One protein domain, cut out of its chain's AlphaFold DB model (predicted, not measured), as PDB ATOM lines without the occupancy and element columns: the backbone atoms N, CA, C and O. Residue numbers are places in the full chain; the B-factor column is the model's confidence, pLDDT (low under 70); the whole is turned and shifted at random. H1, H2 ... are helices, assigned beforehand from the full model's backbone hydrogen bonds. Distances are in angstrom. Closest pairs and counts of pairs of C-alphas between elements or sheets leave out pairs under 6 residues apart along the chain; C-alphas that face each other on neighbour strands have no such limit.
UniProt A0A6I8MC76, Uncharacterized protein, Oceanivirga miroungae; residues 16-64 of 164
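This is residues 16 to 64 of the 164 residues of an uncharacterized protein of Oceanivirga miroungae (UniProt A0A6I8MC76). Two long helices, H1 and then H2, meet near one end as an open V, joined there by a tight link. The far arm of H1, residues 16 to 23, sticks out free. The printed part has 49 residues, with two named helices and no named strand; the class is all helix. It is loose, with a radius of gyration of the C-alphas of 12.2 A, and spans 37 by 19 by 16 A.

H1, residues 16 to 38, begins at C-alpha 16 (17.585, -6.910, 322.842) and is 33.7 A long from first to last C-alpha. H2, residues 44 to 63, is 26.8 A long and ends at C-alpha 63 (24.854, -24.415, 325.837). It has a kink of 37 degrees near residue 51.

H1 and H2 are close but not clearly touching; their closest C-alphas, those of Leu 36 and Ala 47, are 7.0 A apart. They run opposite ways at a steep tilt of 48 degrees. O i to N i+4 pairs are within hydrogen-bond range in 18 of 19 cases in H1 and 14 of 16 in H2.

The two C-alphas farthest apart, of Gln 16 and Gly 40, are 37.0 A apart. The printed part has no cut. The model's pLDDT is under 70 at residues 16 to 20 and 62 to 64.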
ATOM      1  N   GLN A  16      17.893  -5.740 322.016       56.16
ATOM      2  CA  GLN A  16      17.585  -6.910 322.842       56.16
ATOM      3  C   GLN A  16      18.664  -8.014 322.782       56.16
ATOM      4  O   GLN A  16      18.953  -8.656 323.795       56.16
ATOM      5  N   ALA A  17      19.317  -8.196 321.626       53.69
ATOM      6  CA  ALA A  17      20.409  -9.163 321.471       53.69
ATOM      7  C   ALA A  17      21.683  -8.696 322.196       53.69
ATOM      8  O   ALA A  17      22.354  -9.478 322.871       53.69
ATOM      9  N   LYS A  18      21.970  -7.392 322.132       61.53
ATOM     10  CA  LYS A  18      23.180  -6.786 322.695       61.53
ATOM     11  C   LYS A  18      23.225  -6.868 324.226       61.53
ATOM     12  O   LYS A  18      24.229  -7.303 324.779       61.53
ATOM     13  N   GLY A  19      22.122  -6.555 324.913       66.62
ATOM     14  CA  GLY A  19      22.077  -6.586 326.384       66.62
ATOM     15  C   GLY A  19      22.226  -7.988 326.992       66.62
ATOM     16  O   GLY A  19      22.838  -8.151 328.048       66.62
ATOM     17  N   THR A  20      21.704  -9.014 326.316       69.31
ATOM     18  CA  THR A  20      21.822 -10.413 326.763       69.31
ATOM     19  C   THR A  20      23.251 -10.918 326.595       69.31
ATOM     20  O   THR A  20      23.826 -11.483 327.525       69.31
ATOM     21  N   VAL A  21      23.846 -10.647 325.432       70.00
ATOM     22  CA  VAL A  21      25.230 -11.007 325.115       70.00
ATOM     23  C   VAL A  21      26.204 -10.333 326.085       70.00
ATOM     24  O   VAL A  21      27.020 -11.015 326.702       70.00
ATOM     25  N   GLU A  22      26.071  -9.025 326.312       78.75
ATOM     26  CA  GLU A  22      26.913  -8.288 327.263       78.75
ATOM     27  C   GLU A  22      26.806  -8.835 328.694       78.75
ATOM     28  O   GLU A  22      27.813  -8.937 329.397       78.75
ATOM     29  N   ARG A  23      25.601  -9.226 329.136       77.50
ATOM     30  CA  ARG A  23      25.403  -9.827 330.461       77.50
ATOM     31  C   ARG A  23      26.082 -11.192 330.566       77.50
ATOM     32  O   ARG A  23      26.777 -11.434 331.549       77.50
ATOM     33  N   CYS A  24      25.933 -12.052 329.560       78.94
ATOM     34  CA  CYS A  24      26.616 -13.347 329.517       78.94
ATOM     35  C   CYS A  24      28.141 -13.188 329.541       78.94
ATOM     36  O   CYS A  24      28.817 -13.905 330.282       78.94
ATOM     37  N   PHE A  25      28.682 -12.215 328.802       80.62
ATOM     38  CA  PHE A  25      30.116 -11.920 328.810       80.62
ATOM     39  C   PHE A  25      30.610 -11.413 330.167       80.62
ATOM     40  O   PHE A  25      31.637 -11.885 330.650       80.62
ATOM     41  N   LYS A  26      29.871 -10.514 330.827       84.88
ATOM     42  CA  LYS A  26      30.218 -10.053 332.184       84.88
ATOM     43  C   LYS A  26      30.245 -11.203 333.193       84.88
ATOM     44  O   LYS A  26      31.155 -11.266 334.020       84.88
ATOM     45  N   THR A  27      29.285 -12.124 333.110       85.88
ATOM     46  CA  THR A  27      29.244 -13.318 333.967       85.88
ATOM     47  C   THR A  27      30.448 -14.226 333.724       85.88
ATOM     48  O   THR A  27      31.102 -14.627 334.687       85.88
ATOM     49  N   LEU A  28      30.780 -14.500 332.456       86.19
ATOM     50  CA  LEU A  28      31.960 -15.284 332.078       86.19
ATOM     51  C   LEU A  28      33.236 -14.667 332.660       86.19
ATOM     52  O   LEU A  28      33.993 -15.360 333.334       86.19
ATOM     53  N   GLN A  29      33.454 -13.366 332.440       87.50
ATOM     54  CA  GLN A  29      34.654 -12.659 332.901       87.50
ATOM     55  C   GLN A  29      34.782 -12.674 334.427       87.50
ATOM     56  O   GLN A  29      35.853 -12.963 334.955       87.50
ATOM     57  N   SER A  30      33.680 -12.420 335.140       90.19
ATOM     58  CA  SER A  30      33.669 -12.418 336.610       90.19
ATOM     59  C   SER A  30      33.995 -13.802 337.179       90.19
ATOM     60  O   SER A  30      34.751 -13.930 338.146       90.19
ATOM     61  N   ARG A  31      33.446 -14.854 336.561       89.00
ATOM     62  CA  ARG A  31      33.677 -16.236 336.982       89.00
ATOM     63  C   ARG A  31      35.096 -16.696 336.671       89.00
ATOM     64  O   ARG A  31      35.745 -17.236 337.557       89.00
ATOM     65  N   LEU A  32      35.583 -16.432 335.461       91.31
ATOM     66  CA  LEU A  32      36.944 -16.769 335.053       91.31
ATOM     67  C   LEU A  32      37.972 -16.138 336.000       91.31
ATOM     68  O   LEU A  32      38.836 -16.841 336.507       91.31
ATOM     69  N   ALA A  33      37.839 -14.844 336.310       91.06
ATOM     70  CA  ALA A  33      38.734 -14.174 337.254       91.06
ATOM     71  C   ALA A  33      38.700 -14.816 338.654       91.06
ATOM     72  O   ALA A  33      39.733 -14.947 339.307       91.06
ATOM     73  N   SER A  34      37.521 -15.247 339.107       92.38
ATOM     74  CA  SER A  34      37.367 -15.924 340.398       92.38
ATOM     75  C   SER A  34      38.026 -17.305 340.409       92.38
ATOM     76  O   SER A  34      38.702 -17.638 341.379       92.38
ATOM     77  N   GLU A  35      37.873 -18.096 339.344       92.25
ATOM     78  CA  GLU A  35      38.479 -19.429 339.274       92.25
ATOM     79  C   GLU A  35      40.005 -19.356 339.102       92.25
ATOM     80  O   GLU A  35      40.716 -20.069 339.804       92.25
ATOM     81  N   LEU A  36      40.529 -18.430 338.287       93.81
ATOM     82  CA  LEU A  36      41.979 -18.200 338.187       93.81
ATOM     83  C   LEU A  36      42.597 -17.880 339.559       93.81
ATOM     84  O   LEU A  36      43.619 -18.456 339.930       93.81
ATOM     85  N   ASN A  37      41.938 -17.018 340.342       93.31
ATOM     86  CA  ASN A  37      42.362 -16.702 341.708       93.31
ATOM     87  C   ASN A  37      42.262 -17.913 342.646       93.31
ATOM     88  O   ASN A  37      43.168 -18.139 343.445       93.31
ATOM     89  N   PHE A  38      41.183 -18.696 342.548       93.12
ATOM     90  CA  PHE A  38      40.973 -19.895 343.363       93.12
ATOM     91  C   PHE A  38      42.052 -20.958 343.121       93.12
ATOM     92  O   PHE A  38      42.552 -21.551 344.074       93.12
ATOM     93  N   TYR A  39      42.457 -21.154 341.865       91.56
ATOM     94  CA  TYR A  39      43.535 -22.072 341.490       91.56
ATOM     95  C   TYR A  39      44.939 -21.470 341.657       91.56
ATOM     96  O   TYR A  39      45.928 -22.143 341.379       91.56
ATOM     97  N   GLY A  40      45.049 -20.222 342.126       92.94
ATOM     98  CA  GLY A  40      46.331 -19.560 342.370       92.94
ATOM     99  C   GLY A  40      47.140 -19.271 341.105       92.94
ATOM    100  O   GLY A  40      48.354 -19.099 341.199       92.94
ATOM    101  N   ILE A  41      46.486 -19.205 339.943       93.81
ATOM    102  CA  ILE A  41      47.117 -18.965 338.644       93.81
ATOM    103  C   ILE A  41      47.583 -17.511 338.574       93.81
ATOM    104  O   ILE A  41      46.784 -16.584 338.715       93.81
ATOM    105  N   LYS A  42      48.885 -17.303 338.352       91.88
ATOM    106  CA  LYS A  42      49.501 -15.960 338.341       91.88
ATOM    107  C   LYS A  42      50.239 -15.637 337.052       91.88
ATOM    108  O   LYS A  42      50.670 -14.499 336.871       91.88
ATOM    109  N   THR A  43      50.386 -16.615 336.164       93.25
ATOM    110  CA  THR A  43      51.082 -16.453 334.888       93.25
ATOM    111  C   THR A  43      50.123 -16.599 333.711       93.25
ATOM    112  O   THR A  43      49.079 -17.248 333.803       93.25
ATOM    113  N   ILE A  44      50.483 -15.978 332.586       90.19
ATOM    114  CA  ILE A  44      49.716 -16.075 331.338       90.19
ATOM    115  C   ILE A  44      49.713 -17.524 330.828       90.19
ATOM    116  O   ILE A  44      48.678 -18.005 330.376       90.19
ATOM    117  N   ASP A  45      50.833 -18.235 330.956       91.50
ATOM    118  CA  ASP A  45      50.965 -19.615 330.478       91.50
ATOM    119  C   ASP A  45      50.062 -20.584 331.250       91.50
ATOM    120  O   ASP A  45      49.329 -21.375 330.654       91.50
ATOM    121  N   GLU A  46      50.040 -20.487 332.583       90.00
ATOM    122  CA  GLU A  46      49.125 -21.269 333.422       90.00
ATOM    123  C   GLU A  46      47.659 -20.935 333.119       90.00
ATOM    124  O   GLU A  46      46.823 -21.839 333.043       90.00
ATOM    125  N   ALA A  47      47.344 -19.655 332.894       91.62
ATOM    126  CA  ALA A  47      45.999 -19.233 332.521       91.62
ATOM    127  C   ALA A  47      45.578 -19.823 331.167       91.62
ATOM    128  O   ALA A  47      44.465 -20.333 331.054       91.62
ATOM    129  N   ASN A  48      46.464 -19.822 330.167       91.12
ATOM    130  CA  ASN A  48      46.210 -20.419 328.854       91.12
ATOM    131  C   ASN A  48      45.948 -21.927 328.948       91.12
ATOM    132  O   ASN A  48      44.994 -22.422 328.346       91.12
ATOM    133  N   ASN A  49      46.735 -22.646 329.755       92.00
ATOM    134  CA  ASN A  49      46.536 -24.078 329.988       92.00
ATOM    135  C   ASN A  49      45.188 -24.369 330.670       92.00
ATOM    136  O   ASN A  49      44.479 -25.302 330.293       92.00
ATOM    137  N   TYR A  50      44.810 -23.550 331.651       92.06
ATOM    138  CA  TYR A  50      43.548 -23.689 332.376       92.06
ATOM    139  C   TYR A  50      42.318 -23.319 331.521       92.06
ATOM    140  O   TYR A  50      41.278 -23.984 331.590       92.06
ATOM    141  N   LEU A  51      42.438 -22.291 330.671       90.62
ATOM    142  CA  LEU A  51      41.350 -21.756 329.846       90.62
ATOM    143  C   LEU A  51      40.701 -22.809 328.946       90.62
ATOM    144  O   LEU A  51      39.477 -22.810 328.809       90.62
ATOM    145  N   ALA A  52      41.486 -23.714 328.356       85.69
ATOM    146  CA  ALA A  52      40.966 -24.744 327.457       85.69
ATOM    147  C   ALA A  52      39.934 -25.659 328.151       85.69
ATOM    148  O   ALA A  52      38.865 -25.928 327.598       85.69
ATOM    149  N   GLY A  53      40.227 -26.093 329.382       87.69
ATOM    150  CA  GLY A  53      39.308 -26.898 330.191       87.69
ATOM    151  C   GLY A  53      38.114 -26.085 330.690       87.69
ATOM    152  O   GLY A  53      36.965 -26.490 330.509       87.69
ATOM    153  N   PHE A  54      38.377 -24.891 331.227       89.19
ATOM    154  CA  PHE A  54      37.336 -23.994 331.728       89.19
ATOM    155  C   PHE A  54      36.289 -23.659 330.660       89.19
ATOM    156  O   PHE A  54      35.091 -23.743 330.925       89.19
ATOM    157  N   LEU A  55      36.713 -23.315 329.438       86.81
ATOM    158  CA  LEU A  55      35.800 -22.987 328.343       86.81
ATOM    159  C   LEU A  55      34.917 -24.178 327.969       86.81
ATOM    160  O   LEU A  55      33.722 -23.994 327.745       86.81
ATOM    161  N   LYS A  56      35.468 -25.398 327.941       84.12
ATOM    162  CA  LYS A  56      34.702 -26.621 327.663       84.12
ATOM    163  C   LYS A  56      33.622 -26.861 328.724       84.12
ATOM    164  O   LYS A  56      32.461 -27.112 328.388       84.12
ATOM    165  N   ASP A  57      33.978 -26.721 329.995       84.69
ATOM    166  CA  ASP A  57      33.063 -26.933 331.119       84.69
ATOM    167  C   ASP A  57      32.015 -25.822 331.241       84.69
ATOM    168  O   ASP A  57      30.848 -26.082 331.536       84.69
ATOM    169  N   TYR A  58      32.409 -24.574 330.994       83.62
ATOM    170  CA  TYR A  58      31.509 -23.426 331.011       83.62
ATOM    171  C   TYR A  58      30.494 -23.506 329.868       83.62
ATOM    172  O   TYR A  58      29.288 -23.364 330.090       83.62
ATOM    173  N   ASN A  59      30.968 -23.809 328.657       79.69
ATOM    174  CA  ASN A  59      30.124 -23.958 327.480       79.69
ATOM    175  C   ASN A  59      29.158 -25.138 327.617       79.69
ATOM    176  O   ASN A  59      27.993 -24.980 327.274       79.69
ATOM    177  N   SER A  60      29.569 -26.284 328.176       77.75
ATOM    178  CA  SER A  60      28.648 -27.418 328.380       77.75
ATOM    179  C   SER A  60      27.493 -27.083 329.335       77.75
ATOM    180  O   SER A  60      26.349 -27.466 329.090       77.75
ATOM    181  N   LYS A  61      27.756 -26.297 330.387       75.12
ATOM    182  CA  LYS A  61      26.736 -25.869 331.358       75.12
ATOM    183  C   LYS A  61      25.761 -24.841 330.777       75.12
ATOM    184  O   LYS A  61      24.577 -24.894 331.100       75.12
ATOM    185  N   LEU A  62      26.231 -23.935 329.914       66.12
ATOM    186  CA  LEU A  62      25.423 -22.850 329.334       66.12
ATOM    187  C   LEU A  62      24.752 -23.185 327.994       66.12
ATOM    188  O   LEU A  62      23.673 -22.665 327.720       66.12
ATOM    189  N   LEU A  63      25.359 -24.040 327.168       62.19
ATOM    190  CA  LEU A  63      24.854 -24.415 325.837       62.19
ATOM    191  C   LEU A  63      23.929 -25.637 325.860       62.19
ATOM    192  O   LEU A  63      23.349 -25.969 324.834       62.19
ATOM    193  N   SER A  64      23.725 -26.263 327.022       53.88
ATOM    194  CA  SER A  64      22.851 -27.435 327.216       53.88
ATOM    195  C   SER A  64      21.372 -27.228 326.831       53.88
ATOM    196  O   SER A  64      20.604 -28.182 326.834       53.88
TER     197      SER A  64